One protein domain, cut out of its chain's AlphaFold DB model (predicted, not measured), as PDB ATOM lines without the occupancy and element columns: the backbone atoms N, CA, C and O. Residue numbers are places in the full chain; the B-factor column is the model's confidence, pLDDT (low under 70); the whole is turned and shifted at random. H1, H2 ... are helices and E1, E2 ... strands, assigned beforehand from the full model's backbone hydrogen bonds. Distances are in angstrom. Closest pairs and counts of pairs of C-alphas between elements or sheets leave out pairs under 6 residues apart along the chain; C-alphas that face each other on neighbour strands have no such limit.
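AT A GLANCE: This is residues 7 to 116 of the 178 residues of the protein "Unannotated protein" of freshwater metagenome (UniProt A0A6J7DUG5). What shape do these coordinates draw? Two small antiparallel sheets of three strands, E4-E1-E6 and E3-E2-E5, stand partly face to face; H1 covers part of the second sheet over E5, and H2 follows E6 at one end of the domain. The long link of residues 12 to 28 loops out to that same end, and residues 106 to 116 run back from H2 past E3. How much is regular, and how large is it? The printed part has 110 residues, in the order H1, E1, E2, E3, E4, E5, E6, H2, of mixed class with under half of the residues in named elements; it is compact, with a radius of gyration of the C-alphas of 14.4 A and spans of 42 by 31 by 25 A.

IN THESE COORDINATES: Where are the strands of the first sheet? E1 is residues 29 to 35, 19.3 A long from C-alpha 29 at (20.598, 90.710, 124.674); E6 is residues 88 to 94, 19.5 A; E4 is residues 66 to 69, 9.9 A. Where are those of the second? E2 is residues 43 to 47, 12.8 A; E3 is residues 56 to 60 and E5 residues 75 to 79, 13.2 A each. And the helices? H1 is residues 7 to 11, 6.0 A, from C-alpha 7 at (15.515, 117.740, 120.294). H2 is residues 97 to 105, 12.0 A, ending at C-alpha 105 at (2.071, 83.943, 126.732).

HOW THE PARTS SIT: How is the first sheet paired? E1 is the inner strand, antiparallel to E6 at 158 degrees, with N 32 and O 91 at 2.8 A, and to E4 at 154 degrees, with N 33 and O 67 at 2.8 A. How is the second? E2 is antiparallel to E5, with N 45 and O 77 at 2.8 A, and forms a hairpin with E3, with N 44 and O 59 at 2.8 A. Where do the helices stand? H1 is on the second sheet, over E5, at a height over the sheet of 7.8 A; its closest C-alphas to E5 are Ala 9 and Trp 79, 5.3 A. H2 is not on either sheet; its closest C-alphas to E6 are Leu 99 and Tyr 93, 7.8 A. Both helices have every O i to N i+4 pair within hydrogen-bond range.

THE WHOLE: How far does it reach? The two C-alphas farthest apart, those of Gly 25 and Ser 83, are 44.3 A apart. Is anything cut, long or uncertain? The printed part has no cut, and the link from H1 to E1, 17 residues, is long. The mean pLDDT of the printed part is 94.1, and no printed residue is under 70.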
ATOM      1  N   ALA A   7      14.207 117.530 120.918       98.06
ATOM      2  CA  ALA A   7      15.515 117.740 120.294       98.06
ATOM      3  C   ALA A   7      16.651 117.059 121.072       98.06
ATOM      4  O   ALA A   7      17.517 116.426 120.472       98.06
ATOM      5  N   ASP A   8      16.635 117.141 122.406       97.88
ATOM      6  CA  ASP A   8      17.616 116.444 123.242       97.88
ATOM      7  C   ASP A   8      17.462 114.927 123.149       97.88
ATOM      8  O   ASP A   8      18.466 114.219 123.114       97.88
ATOM      9  N   ALA A   9      16.233 114.410 123.081       97.75
ATOM     10  CA  ALA A   9      16.000 112.983 122.890       97.75
ATOM     11  C   ALA A   9      16.543 112.501 121.530       97.75
ATOM     12  O   ALA A   9      17.311 111.545 121.489       97.75
ATOM     13  N   VAL A  10      16.242 113.213 120.435       97.50
ATOM     14  CA  VAL A  10      16.765 112.909 119.088       97.50
ATOM     15  C   VAL A  10      18.292 113.001 119.046       97.50
ATOM     16  O   VAL A  10      18.957 112.128 118.487       97.50
ATOM     17  N   TYR A  11      18.873 114.033 119.660       96.00
ATOM     18  CA  TYR A  11      20.324 114.192 119.748       96.00
ATOM     19  C   TYR A  11      20.993 113.000 120.455       96.00
ATOM     20  O   TYR A  11      22.034 112.538 119.993       96.00
ATOM     21  N   ASN A  12      20.371 112.484 121.522       95.38
ATOM     22  CA  ASN A  12      20.882 111.385 122.348       95.38
ATOM     23  C   ASN A  12      20.477 109.979 121.862       95.38
ATOM     24  O   ASN A  12      20.684 109.008 122.594       95.38
ATOM     25  N   LEU A  13      19.907 109.840 120.659       96.50
ATOM     26  CA  LEU A  13      19.651 108.530 120.059       96.50
ATOM     27  C   LEU A  13      20.943 107.711 119.997       96.50
ATOM     28  O   LEU A  13      21.927 108.119 119.379       96.50
ATOM     29  N   HIS A  14      20.915 106.529 120.602       94.56
ATOM     30  CA  HIS A  14      22.048 105.613 120.649       94.56
ATOM     31  C   HIS A  14      21.577 104.171 120.502       94.56
ATOM     32  O   HIS A  14      20.400 103.865 120.674       94.56
ATOM     33  N   ARG A  15      22.516 103.286 120.178       94.50
ATOM     34  CA  ARG A  15      22.341 101.844 120.347       94.50
ATOM     35  C   ARG A  15      23.121 101.425 121.577       94.50
ATOM     36  O   ARG A  15      24.176 101.995 121.862       94.50
ATOM     37  N   ASP A  16      22.615 100.430 122.277       91.56
ATOM     38  CA  ASP A  16      23.384  99.779 123.321       91.56
ATOM     39  C   ASP A  16      24.417  98.824 122.713       91.56
ATOM     40  O   ASP A  16      24.184  98.183 121.689       91.56
ATOM     41  N   ASP A  17      25.542  98.677 123.402       89.38
ATOM     42  CA  ASP A  17      26.588  97.709 123.076       89.38
ATOM     43  C   ASP A  17      26.412  96.423 123.903       89.38
ATOM     44  O   ASP A  17      27.272  96.041 124.699       89.38
ATOM     45  N   ASN A  18      25.232  95.800 123.812       86.00
ATOM     46  CA  ASN A  18      24.849  94.746 124.756       86.00
ATOM     47  C   ASN A  18      25.578  93.409 124.531       86.00
ATOM     48  O   ASN A  18      25.724  92.640 125.475       86.00
ATOM     49  N   ASN A  19      25.987  93.106 123.295       86.50
ATOM     50  CA  ASN A  19      26.459  91.776 122.896       86.50
ATOM     51  C   ASN A  19      27.955  91.712 122.568       86.50
ATOM     52  O   ASN A  19      28.427  90.651 122.175       86.50
ATOM     53  N   ARG A  20      28.728  92.799 122.731       85.12
ATOM     54  CA  ARG A  20      30.166  92.822 122.377       85.12
ATOM     55  C   ARG A  20      30.994  91.718 123.036       85.12
ATOM     56  O   ARG A  20      32.030  91.340 122.503       85.12
ATOM     57  N   LEU A  21      30.566  91.238 124.201       85.12
ATOM     58  CA  LEU A  21      31.268  90.208 124.971       85.12
ATOM     59  C   LEU A  21      30.567  88.843 124.943       85.12
ATOM     60  O   LEU A  21      31.052  87.913 125.589       85.12
ATOM     61  N   ASN A  22      29.448  88.711 124.228       84.38
ATOM     62  CA  ASN A  22      28.715  87.452 124.166       84.38
ATOM     63  C   ASN A  22      29.407  86.489 123.190       84.38
ATOM     64  O   ASN A  22      29.808  86.918 122.104       84.38
ATOM     65  N   PRO A  23      29.563  85.198 123.541       85.75
ATOM     66  CA  PRO A  23      30.080  84.207 122.607       85.75
ATOM     67  C   PRO A  23      29.193  84.094 121.361       85.75
ATOM     68  O   PRO A  23      27.972  84.215 121.439       85.75
ATOM     69  N   GLU A  24      29.790  83.807 120.206       84.69
ATOM     70  CA  GLU A  24      28.998  83.528 119.007       84.69
ATOM     71  C   GLU A  24      28.071  82.323 119.222       84.69
ATOM     72  O   GLU A  24      28.439  81.326 119.847       84.69
ATOM     73  N   GLY A  25      26.859  82.412 118.674       83.25
ATOM     74  CA  GLY A  25      25.855  81.353 118.763       83.25
ATOM     75  C   GLY A  25      25.053  81.319 120.069       83.25
ATOM     76  O   GLY A  25      24.180  80.460 120.189       83.25
ATOM     77  N   THR A  26      25.296  82.229 121.020       83.06
ATOM     78  CA  THR A  26      24.374  82.458 122.149       83.06
ATOM     79  C   THR A  26      23.228  83.379 121.734       83.06
ATOM     80  O   THR A  26      23.279  84.008 120.672       83.06
ATOM     81  N   GLY A  27      22.187  83.480 122.565       83.62
ATOM     82  CA  GLY A  27      21.154  84.489 122.355       83.62
ATOM     83  C   GLY A  27      21.739  85.904 122.348       83.62
ATOM     84  O   GLY A  27      22.852  86.151 122.825       83.62
ATOM     85  N   TRP A  28      20.980  86.852 121.801       91.56
ATOM     86  CA  TRP A  28      21.327  88.268 121.849       91.56
ATOM     87  C   TRP A  28      20.576  88.961 122.979       91.56
ATOM     88  O   TRP A  28      19.433  88.641 123.290       91.56
ATOM     89  N   ILE A  29      21.208  89.944 123.601       93.62
ATOM     90  CA  ILE A  29      20.598  90.710 124.674       93.62
ATOM     91  C   ILE A  29      19.545  91.668 124.117       93.62
ATOM     92  O   ILE A  29      19.842  92.525 123.281       93.62
ATOM     93  N   VAL A  30      18.341  91.572 124.671       95.06
ATOM     94  CA  VAL A  30      17.261  92.556 124.542       95.06
ATOM     95  C   VAL A  30      17.034  93.240 125.888       95.06
ATOM     96  O   VAL A  30      17.355  92.686 126.944       95.06
ATOM     97  N   ARG A  31      16.463  94.447 125.878       96.75
ATOM     98  CA  ARG A  31      16.111  95.172 127.106       96.75
ATOM     99  C   ARG A  31      14.608  95.287 127.262       96.75
ATOM    100  O   ARG A  31      13.918  95.729 126.347       96.75
ATOM    101  N   ALA A  32      14.119  94.930 128.442       96.62
ATOM    102  CA  ALA A  32      12.758  95.199 128.866       96.62
ATOM    103  C   ALA A  32      12.715  96.480 129.703       96.62
ATOM    104  O   ALA A  32      13.468  96.629 130.664       96.62
ATOM    105  N   PHE A  33      11.802  97.376 129.356       96.94
ATOM    106  CA  PHE A  33      11.518  98.615 130.062       96.94
ATOM    107  C   PHE A  33      10.174  98.470 130.770       96.94
ATOM    108  O   PHE A  33       9.145  98.362 130.103       96.94
ATOM    109  N   PHE A  34      10.176  98.479 132.102       97.12
ATOM    110  CA  PHE A  34       8.968  98.526 132.923       97.12
ATOM    111  C   PHE A  34       8.799  99.919 133.529       97.12
ATOM    112  O   PHE A  34       9.558 100.342 134.406       97.12
ATOM    113  N   ASN A  35       7.807 100.650 133.030       96.31
ATOM    114  CA  ASN A  35       7.591 102.048 133.383       96.31
ATOM    115  C   ASN A  35       6.876 102.158 134.738       96.31
ATOM    116  O   ASN A  35       5.786 101.619 134.916       96.31
ATOM    117  N   LEU A  36       7.491 102.853 135.699       96.56
ATOM    118  CA  LEU A  36       6.994 102.943 137.080       96.56
ATOM    119  C   LEU A  36       6.207 104.230 137.343       96.56
ATOM    120  O   LEU A  36       5.339 104.259 138.210       96.56
ATOM    121  N   THR A  37       6.529 105.298 136.617       93.94
ATOM    122  CA  THR A  37       5.867 106.599 136.742       93.94
ATOM    123  C   THR A  37       4.858 106.774 135.627       93.94
ATOM    124  O   THR A  37       5.170 106.496 134.468       93.94
ATOM    125  N   ASP A  38       3.667 107.256 135.977       86.75
ATOM    126  CA  ASP A  38       2.652 107.565 134.984       86.75
ATOM    127  C   ASP A  38       2.910 108.949 134.397       86.75
ATOM    128  O   ASP A  38       2.720 109.977 135.050       86.75
ATOM    129  N   ASN A  39       3.407 108.970 133.165       85.81
ATOM    130  CA  ASN A  39       3.621 110.188 132.403       85.81
ATOM    131  C   ASN A  39       3.085 109.958 130.986       85.81
ATOM    132  O   ASN A  39       3.832 109.450 130.144       85.81
ATOM    133  N   PRO A  40       1.820 110.327 130.714       83.50
ATOM    134  CA  PRO A  40       1.129 109.941 129.483       83.50
ATOM    135  C   PRO A  40       1.808 110.486 128.220       83.50
ATOM    136  O   PRO A  40       1.743 109.857 127.169       83.50
ATOM    137  N   ASP A  41       2.524 111.603 128.347       92.44
ATOM    138  CA  ASP A  41       3.207 112.265 127.235       92.44
ATOM    139  C   ASP A  41       4.642 111.755 127.006       92.44
ATOM    140  O   ASP A  41       5.339 112.233 126.114       92.44
ATOM    141  N   SER A  42       5.128 110.807 127.819       96.31
ATOM    142  CA  SER A  42       6.475 110.249 127.639       96.31
ATOM    143  C   SER A  42       6.491 109.184 126.560       96.31
ATOM    144  O   SER A  42       5.629 108.305 126.522       96.31
ATOM    145  N   MET A  43       7.528 109.218 125.728       96.94
ATOM    146  CA  MET A  43       7.658 108.316 124.591       96.94
ATOM    147  C   MET A  43       9.074 107.755 124.497       96.94
ATOM    148  O   MET A  43      10.053 108.474 124.689       96.94
ATOM    149  N   MET A  44       9.190 106.472 124.161       97.56
ATOM    150  CA  MET A  44      10.421 105.909 123.617       97.56
ATOM    151  C   MET A  44      10.445 106.213 122.121       97.56
ATOM    152  O   MET A  44       9.550 105.794 121.389       97.56
ATOM    153  N   ILE A  45      11.462 106.940 121.679       98.12
ATOM    154  CA  ILE A  45      11.762 107.156 120.266       98.12
ATOM    155  C   ILE A  45      12.626 105.989 119.809       98.12
ATOM    156  O   ILE A  45      13.633 105.697 120.450       98.12
ATOM    157  N   LEU A  46      12.245 105.352 118.707       97.88
ATOM    158  CA  LEU A  46      12.988 104.282 118.052       97.88
ATOM    159  C   LEU A  46      13.283 104.672 116.607       97.88
ATOM    160  O   LEU A  46      12.400 105.199 115.937       97.88
ATOM    161  N   ARG A  47      14.492 104.388 116.119       97.56
ATOM    162  CA  ARG A  47      14.857 104.514 114.699       97.56
ATOM    163  C   ARG A  47      15.689 103.330 114.237       97.56
ATOM    164  O   ARG A  47      16.561 102.851 114.964       97.56
ATOM    165  N   GLU A  48      15.458 102.897 113.004       95.88
ATOM    166  CA  GLU A  48      16.334 101.919 112.345       95.88
ATOM    167  C   GLU A  48      17.597 102.595 111.811       95.88
ATOM    168  O   GLU A  48      18.700 102.064 111.939       95.88
ATOM    169  N   VAL A  49      17.442 103.809 111.278       94.94
ATOM    170  CA  VAL A  49      18.536 104.649 110.796       94.94
ATOM    171  C   VAL A  49      18.539 105.932 111.617       94.94
ATOM    172  O   VAL A  49      17.595 106.718 111.572       94.94
ATOM    173  N   LYS A  50      19.609 106.148 112.389       92.19
ATOM    174  CA  LYS A  50      19.725 107.238 113.375       92.19
ATOM    175  C   LYS A  50      19.290 108.604 112.836       92.19
ATOM    176  O   LYS A  50      18.486 109.299 113.463       92.19
ATOM    177  N   ASP A  51      19.816 108.959 111.668       90.56
ATOM    178  CA  ASP A  51      19.671 110.286 111.069       90.56
ATOM    179  C   ASP A  51      18.560 110.345 110.003       90.56
ATOM    180  O   ASP A  51      18.407 111.361 109.336       90.56
ATOM    181  N   ASP A  52      17.749 109.286 109.870       94.88
ATOM    182  CA  ASP A  52      16.576 109.270 108.992       94.88
ATOM    183  C   ASP A  52      15.277 109.288 109.823       94.88
ATOM    184  O   ASP A  52      14.867 108.254 110.375       94.88
ATOM    185  N   PRO A  53      14.592 110.443 109.915       95.19
ATOM    186  CA  PRO A  53      13.353 110.562 110.675       95.19
ATOM    187  C   PRO A  53      12.189 109.762 110.075       95.19
ATOM    188  O   PRO A  53      11.211 109.524 110.778       95.19
ATOM    189  N   SER A  54      12.267 109.317 108.814       95.62
ATOM    190  CA  SER A  54      11.219 108.483 108.207       95.62
ATOM    191  C   SER A  54      11.163 107.071 108.801       95.62
ATOM    192  O   SER A  54      10.134 106.405 108.708       95.62
ATOM    193  N   THR A  55      12.238 106.640 109.473       96.19
ATOM    194  CA  THR A  55      12.313 105.352 110.183       96.19
ATOM    195  C   THR A  55      11.853 105.440 111.639       96.19
ATOM    196  O   THR A  55      11.990 104.476 112.396       96.19
ATOM    197  N   GLU A  56      11.333 106.594 112.065       97.12
ATOM    198  CA  GLU A  56      10.969 106.817 113.456       97.12
ATOM    199  C   GLU A  56       9.659 106.133 113.858       97.12
ATOM    200  O   GLU A  56       8.605 106.321 113.251       97.12
ATOM    201  N   THR A  57       9.716 105.401 114.967       96.88
ATOM    202  CA  THR A  57       8.547 104.912 115.702       96.88
ATOM    203  C   THR A  57       8.546 105.487 117.112       96.88
ATOM    204  O   THR A  57       9.595 105.593 117.749       96.88
ATOM    205  N   ARG A  58       7.368 105.856 117.619       96.94
ATOM    206  CA  ARG A  58       7.194 106.393 118.973       96.94
ATOM    207  C   ARG A  58       6.326 105.444 119.785       96.94
ATOM    208  O   ARG A  58       5.204 105.147 119.394       96.94
ATOM    209  N   VAL A  59       6.841 104.975 120.915       96.56
ATOM    210  CA  VAL A  59       6.123 104.061 121.812       96.56
ATOM    211  C   VAL A  59       5.735 104.819 123.083       96.56
ATOM    212  O   VAL A  59       6.635 105.318 123.762       96.56
ATOM    213  N   PRO A  60       4.439 104.936 123.426       95.38
ATOM    214  CA  PRO A  60       4.012 105.597 124.656       95.38
ATOM    215  C   PRO A  60       4.464 104.806 125.893       95.38
ATOM    216  O   PRO A  60       4.512 103.575 125.871       95.38
ATOM    217  N   LEU A  61       4.786 105.512 126.980       95.25
ATOM    218  CA  LEU A  61       5.361 104.927 128.199       95.25
ATOM    219  C   LEU A  61       4.531 105.215 129.472       95.25
ATOM    220  O   LEU A  61       5.092 105.753 130.434       95.25
ATOM    221  N   PRO A  62       3.226 104.882 129.515       94.19
ATOM    222  CA  PRO A  62       2.424 105.041 130.730       94.19
ATOM    223  C   PRO A  62       2.893 104.086 131.837       94.19
ATOM    224  O   PRO A  62       3.603 103.107 131.575       94.19
ATOM    225  N   ALA A  63       2.474 104.333 133.081       95.19
ATOM    226  CA  ALA A  63       2.799 103.426 134.184       95.19
ATOM    227  C   ALA A  63       2.298 102.000 133.913       95.19
ATOM    228  O   ALA A  63       1.196 101.782 133.411       95.19
ATOM    229  N   GLY A  64       3.122 101.013 134.260       94.19
ATOM    230  CA  GLY A  64       2.839  99.596 134.048       94.19
ATOM    231  C   GLY A  64       3.124  99.095 132.630       94.19
ATOM    232  O   GLY A  64       3.145  97.880 132.429       94.19
ATOM    233  N   ALA A  65       3.390  99.977 131.658       93.19
ATOM    234  CA  ALA A  65       3.774  99.546 130.319       93.19
ATOM    235  C   ALA A  65       5.108  98.790 130.354       93.19
ATOM    236  O   ALA A  65       6.086  99.263 130.945       93.19
ATOM    237  N   GLN A  66       5.125  97.636 129.685       94.81
ATOM    238  CA  GLN A  66       6.296  96.792 129.469       94.81
ATOM    239  C   GLN A  66       6.652  96.816 127.989       94.81
ATOM    240  O   GLN A  66       5.822  96.471 127.151       94.81
ATOM    241  N   VAL A  67       7.877  97.224 127.668       95.25
ATOM    242  CA  VAL A  67       8.361  97.274 126.285       95.25
ATOM    243  C   VAL A  67       9.661  96.491 126.195       95.25
ATOM    244  O   VAL A  67      10.615  96.825 126.892       95.25
ATOM    245  N   VAL A  68       9.702  95.458 125.356       96.38
ATOM    246  CA  VAL A  68      10.917  94.677 125.083       96.38
ATOM    247  C   VAL A  68      11.491  95.132 123.749       96.38
ATOM    248  O   VAL A  68      10.789  95.130 122.742       96.38
ATOM    249  N   ILE A  69      12.750  95.565 123.747       95.50
ATOM    250  CA  ILE A  69      13.391  96.204 122.597       95.50
ATOM    251  C   ILE A  69      14.762  95.574 122.371       95.50
ATOM    252  O   ILE A  69      15.561  95.436 123.301       95.50
ATOM    253  N   ASP A  70      15.061  95.251 121.116       94.31
ATOM    254  CA  ASP A  70      16.434  95.037 120.670       94.31
ATOM    255  C   ASP A  70      17.143  96.395 120.563       94.31
ATOM    256  O   ASP A  70      17.128  97.061 119.523       94.31
ATOM    257  N   THR A  71      17.723  96.831 121.680       94.19
ATOM    258  CA  THR A  71      18.400  98.126 121.785       94.19
ATOM    259  C   THR A  71      19.787  98.142 121.147       94.19
ATOM    260  O   THR A  71      20.381  99.213 121.032       94.19
ATOM    261  N   GLN A  72      20.304  96.990 120.705       92.25
ATOM    262  CA  GLN A  72      21.540  96.924 119.926       92.25
ATOM    263  C   GLN A  72      21.281  97.122 118.431       92.25
ATOM    264  O   GLN A  72      22.116  97.708 117.740       92.25
ATOM    265  N   ARG A  73      20.127  96.673 117.922       92.75
ATOM    266  CA  ARG A  73      19.698  96.959 116.549       92.75
ATOM    267  C   ARG A  73      19.136  98.370 116.409       92.75
ATOM    268  O   ARG A  73      19.512  99.077 115.476       92.75
ATOM    269  N   LEU A  74      18.235  98.769 117.308       95.62
ATOM    270  CA  LEU A  74      17.480 100.016 117.190       95.62
ATOM    271  C   LEU A  74      18.150 101.171 117.933       95.62
ATOM    272  O   LEU A  74      18.488 101.069 119.115       95.62
ATOM    273  N   TYR A  75      18.265 102.309 117.249       97.62
ATOM    274  CA  TYR A  75      18.558 103.571 117.913       97.62
ATOM    275  C   TYR A  75      17.384 103.939 118.799       97.62
ATOM    276  O   TYR A  75      16.241 103.915 118.344       97.62
ATOM    277  N   HIS A  76      17.662 104.298 120.044       97.94
ATOM    278  CA  HIS A  76      16.624 104.591 121.007       97.94
ATOM    279  C   HIS A  76      17.008 105.736 121.942       97.94
ATOM    280  O   HIS A  76      18.182 105.999 122.210       97.94
ATOM    281  N   ALA A  77      15.990 106.462 122.391       97.69
ATOM    282  CA  ALA A  77      16.077 107.485 123.423       97.69
ATOM    283  C   ALA A  77      14.673 107.769 123.953       97.69
ATOM    284  O   ALA A  77      13.688 107.669 123.224       97.69
ATOM    285  N   VAL A  78      14.569 108.170 125.216       97.50
ATOM    286  CA  VAL A  78      13.286 108.595 125.783       97.50
ATOM    287  C   VAL A  78      13.136 110.107 125.635       97.50
ATOM    288  O   VAL A  78      14.050 110.873 125.952       97.50
ATOM    289  N   TRP A  79      11.959 110.532 125.187       98.00
ATOM    290  CA  TRP A  79      11.476 111.897 125.328       98.00
ATOM    291  C   TRP A  79      10.498 111.966 126.500       98.00
ATOM    292  O   TRP A  79       9.536 111.200 126.578       98.00
ATOM    293  N   HIS A  80      10.772 112.873 127.430       97.31
ATOM    294  CA  HIS A  80       9.987 113.097 128.627       97.31
ATOM    295  C   HIS A  80       9.700 114.600 128.793       97.31
ATOM    296  O   HIS A  80      10.516 115.312 129.380       97.31
ATOM    297  N   PRO A  81       8.550 115.090 128.293       96.38
ATOM    298  CA  PRO A  81       8.185 116.509 128.360       96.38
ATOM    299  C   PRO A  81       7.575 116.939 129.710       96.38
ATOM    300  O   PRO A  81       7.105 118.068 129.827       96.38
ATOM    301  N   GLY A  82       7.529 116.050 130.710       94.00
ATOM    302  CA  GLY A  82       6.984 116.355 132.037       94.00
ATOM    303  C   GLY A  82       7.845 117.345 132.826       94.00
ATOM    304  O   GLY A  82       8.909 117.755 132.379       94.00
ATOM    305  N   SER A  83       7.400 117.730 134.021       95.12
ATOM    306  CA  SER A  83       8.156 118.625 134.915       95.12
ATOM    307  C   SER A  83       8.898 117.902 136.041       95.12
ATOM    308  O   SER A  83       9.739 118.508 136.694       95.12
ATOM    309  N   GLU A  84       8.597 116.623 136.264       95.44
ATOM    310  CA  GLU A  84       9.122 115.818 137.371       95.44
ATOM    311  C   GLU A  84       9.933 114.631 136.848       95.44
ATOM    312  O   GLU A  84       9.695 114.189 135.730       95.44
ATOM    313  N   PRO A  85      10.863 114.050 137.622       96.00
ATOM    314  CA  PRO A  85      11.588 112.862 137.189       96.00
ATOM    315  C   PRO A  85      10.670 111.659 136.927       96.00
ATOM    316  O   PRO A  85       9.802 111.333 137.736       96.00
ATOM    317  N   ARG A  86      10.953 110.914 135.851       95.88
ATOM    318  CA  ARG A  86      10.333 109.606 135.580       95.88
ATOM    319  C   ARG A  86      11.220 108.439 136.003       95.88
ATOM    320  O   ARG A  86      12.446 108.476 135.808       95.88
ATOM    321  N   TYR A  87      10.600 107.367 136.489       96.94
ATOM    322  CA  TYR A  87      11.258 106.134 136.916       96.94
ATOM    323  C   TYR A  87      10.871 104.950 136.016       96.94
ATOM    324  O   TYR A  87       9.726 104.807 135.586       96.94
ATOM    325  N   CYS A  88      11.849 104.095 135.725       97.06
ATOM    326  CA  CYS A  88      11.704 102.888 134.917       97.06
ATOM    327  C   CYS A  88      12.652 101.826 135.471       97.06
ATOM    328  O   CYS A  88      13.803 102.142 135.776       97.06
ATOM    329  N   LEU A  89      12.183 100.586 135.575       97.88
ATOM    330  CA  LEU A  89      13.053  99.430 135.748       97.88
ATOM    331  C   LEU A  89      13.473  98.950 134.358       97.88
ATOM    332  O   LEU A  89      12.619  98.765 133.492       97.88
ATOM    333  N   ILE A  90      14.775  98.786 134.138       97.44
ATOM    334  CA  ILE A  90      15.314  98.260 132.885       97.44
ATOM    335  C   ILE A  90      16.021  96.951 133.206       97.44
ATOM    336  O   ILE A  90      16.927  96.933 134.039       97.44
ATOM    337  N   THR A  91      15.607  95.880 132.539       96.69
ATOM    338  CA  THR A  91      16.190  94.549 132.712       96.69
ATOM    339  C   THR A  91      16.701  94.042 131.374       96.69
ATOM    340  O   THR A  91      15.991  94.103 130.372       96.69
ATOM    341  N   SER A  92      17.927  93.533 131.361       94.69
ATOM    342  CA  SER A  92      18.507  92.865 130.198       94.69
ATOM    343  C   SER A  92      18.209  91.371 130.254       94.69
ATOM    344  O   SER A  92      18.396  90.746 131.299       94.69
ATOM    345  N   TYR A  93      17.789  90.803 129.129       94.06
ATOM    346  CA  TYR A  93      17.542  89.373 128.972       94.06
ATOM    347  C   TYR A  93      18.307  88.854 127.763       94.06
ATOM    348  O   TYR A  93      18.323  89.511 126.724       94.06
ATOM    349  N   GLU A  94      18.907  87.675 127.887       93.56
ATOM    350  CA  GLU A  94      19.365  86.921 126.722       93.56
ATOM    351  C   GLU A  94      18.143  86.397 125.958       93.56
ATOM    352  O   GLU A  94      17.201  85.875 126.562       93.56
ATOM    353  N   SER A  95      18.131  86.577 124.638       92.75
ATOM    354  CA  SER A  95      17.089  86.022 123.784       92.75
ATOM    355  C   SER A  95      17.163  84.496 123.768       92.75
ATOM    356  O   SER A  95      18.225  83.893 123.879       92.75
ATOM    357  N   GLY A  96      16.012  83.849 123.627       93.50
ATOM    358  CA  GLY A  96      15.939  82.396 123.615       93.50
ATOM    359  C   GLY A  96      14.500  81.894 123.681       93.50
ATOM    360  O   GLY A  96      13.579  82.702 123.854       93.50
ATOM    361  N   PRO A  97      14.293  80.573 123.555       95.50
ATOM    362  CA  PRO A  97      12.963  79.965 123.536       95.50
ATOM    363  C   PRO A  97      12.125  80.269 124.786       95.50
ATOM    364  O   PRO A  97      10.909  80.414 124.702       95.50
ATOM    365  N   GLU A  98      12.757  80.385 125.952       95.56
ATOM    366  CA  GLU A  98      12.081  80.673 127.217       95.56
ATOM    367  C   GLU A  98      11.539  82.105 127.258       95.56
ATOM    368  O   GLU A  98      10.398  82.316 127.674       95.56
ATOM    369  N   LEU A  99      12.333  83.081 126.799       95.00
ATOM    370  CA  LEU A  99      11.894  84.473 126.709       95.00
ATOM    371  C   LEU A  99      10.796  84.628 125.652       95.00
ATOM    372  O   LEU A  99       9.791  85.282 125.914       95.00
ATOM    373  N   ASP A 100      10.960  83.992 124.492       95.38
ATOM    374  CA  ASP A 100       9.966  83.994 123.413       95.38
ATOM    375  C   ASP A 100       8.619  83.401 123.864       95.38
ATOM    376  O   ASP A 100       7.559  84.004 123.675       95.38
ATOM    377  N   SER A 101       8.663  82.264 124.566       97.38
ATOM    378  CA  SER A 101       7.486  81.631 125.169       97.38
ATOM    379  C   SER A 101       6.813  82.543 126.200       97.38
ATOM    380  O   SER A 101       5.588  82.693 126.194       97.38
ATOM    381  N   TRP A 102       7.601  83.209 127.054       96.06
ATOM    382  CA  TRP A 102       7.072  84.162 128.028       96.06
ATOM    383  C   TRP A 102       6.394  85.355 127.346       96.06
ATOM    384  O   TRP A 102       5.263  85.681 127.708       96.06
ATOM    385  N   ILE A 103       7.029  85.966 126.341       96.00
ATOM    386  CA  ILE A 103       6.459  87.089 125.581       96.00
ATOM    387  C   ILE A 103       5.144  86.651 124.930       96.00
ATOM    388  O   ILE A 103       4.116  87.295 125.131       96.00
ATOM    389  N   SER A 104       5.152  85.513 124.232       96.56
ATOM    390  CA  SER A 104       3.981  84.954 123.550       96.56
ATOM    391  C   SER A 104       2.807  84.704 124.502       96.56
ATOM    392  O   SER A 104       1.661  85.028 124.181       96.56
ATOM    393  N   ALA A 105       3.082  84.185 125.702       97.38
ATOM    394  CA  ALA A 105       2.071  83.943 126.732       97.38
ATOM    395  C   ALA A 105       1.429  85.233 127.282       97.38
ATOM    396  O   ALA A 105       0.349  85.167 127.867       97.38
ATOM    397  N   HIS A 106       2.066  86.392 127.091       95.00
ATOM    398  CA  HIS A 106       1.580  87.696 127.552       95.00
ATOM    399  C   HIS A 106       0.934  88.536 126.439       95.00
ATOM    400  O   HIS A 106       0.670  89.716 126.657       95.00
ATOM    401  N   HIS A 107       0.624  87.930 125.285       94.25
ATOM    402  CA  HIS A 107      -0.108  88.561 124.180       94.25
ATOM    403  C   HIS A 107       0.519  89.897 123.738       94.25
ATOM    404  O   HIS A 107      -0.067  90.962 123.955       94.25
ATOM    405  N   PRO A 108       1.722  89.861 123.138       95.12
ATOM    406  CA  PRO A 108       2.463  91.070 122.829       95.12
ATOM    407  C   PRO A 108       1.724  91.924 121.795       95.12
ATOM    408  O   PRO A 108       1.056  91.422 120.889       95.12
ATOM    409  N   VAL A 109       1.897  93.240 121.902       93.75
ATOM    410  CA  VAL A 109       1.508  94.180 120.849       93.75
ATOM    411  C   VAL A 109       2.737  94.443 119.990       93.75
ATOM    412  O   VAL A 109       3.621  95.207 120.365       93.75
ATOM    413  N   GLU A 110       2.794  93.793 118.832       91.38
ATOM    414  CA  GLU A 110       3.952  93.856 117.927       91.38
ATOM    415  C   GLU A 110       3.946  95.096 117.023       91.38
ATOM    416  O   GLU A 110       4.966  95.460 116.439       91.38
ATOM    417  N   ARG A 111       2.794  95.765 116.903       90.56
ATOM    418  CA  ARG A 111       2.635  96.984 116.110       90.56
ATOM    419  C   ARG A 111       1.914  98.046 116.919       90.56
ATOM    420  O   ARG A 111       0.783  97.844 117.350       90.56
ATOM    421  N   ILE A 112       2.565  99.191 117.062       89.31
ATOM    422  CA  ILE A 112       2.029 100.361 117.750       89.31
ATOM    423  C   ILE A 112       1.859 101.479 116.728       89.31
ATOM    424  O   ILE A 112       2.728 101.707 115.885       89.31
ATOM    425  N   GLU A 113       0.720 102.162 116.784       93.06
ATOM    426  CA  GLU A 113       0.547 103.424 116.078       93.06
ATOM    427  C   GLU A 113       1.342 104.501 116.817       93.06
ATOM    428  O   GLU A 113       1.078 104.785 117.987       93.06
ATOM    429  N   SER A 114       2.341 105.075 116.145       94.56
ATOM    430  CA  SER A 114       3.159 106.141 116.718       94.56
ATOM    431  C   SER A 114       2.273 107.326 117.111       94.56
ATOM    432  O   SER A 114       1.620 107.887 116.226       94.56
ATOM    433  N   PRO A 115       2.292 107.778 118.382       94.19
ATOM    434  CA  PRO A 115       1.592 108.988 118.785       94.19
ATOM    435  C   PRO A 115       1.939 110.159 117.868       94.19
ATOM    436  O   PRO A 115       3.094 110.318 117.456       94.19
ATOM    437  N   TYR A 116       0.941 110.965 117.519       94.31
ATOM    438  CA  TYR A 116       1.143 112.136 116.676       94.31
ATOM    439  C   TYR A 116       2.013 113.176 117.392       94.31
ATOM    440  O   TYR A 116       1.845 113.429 118.584       94.31
TER     441      TYR A 116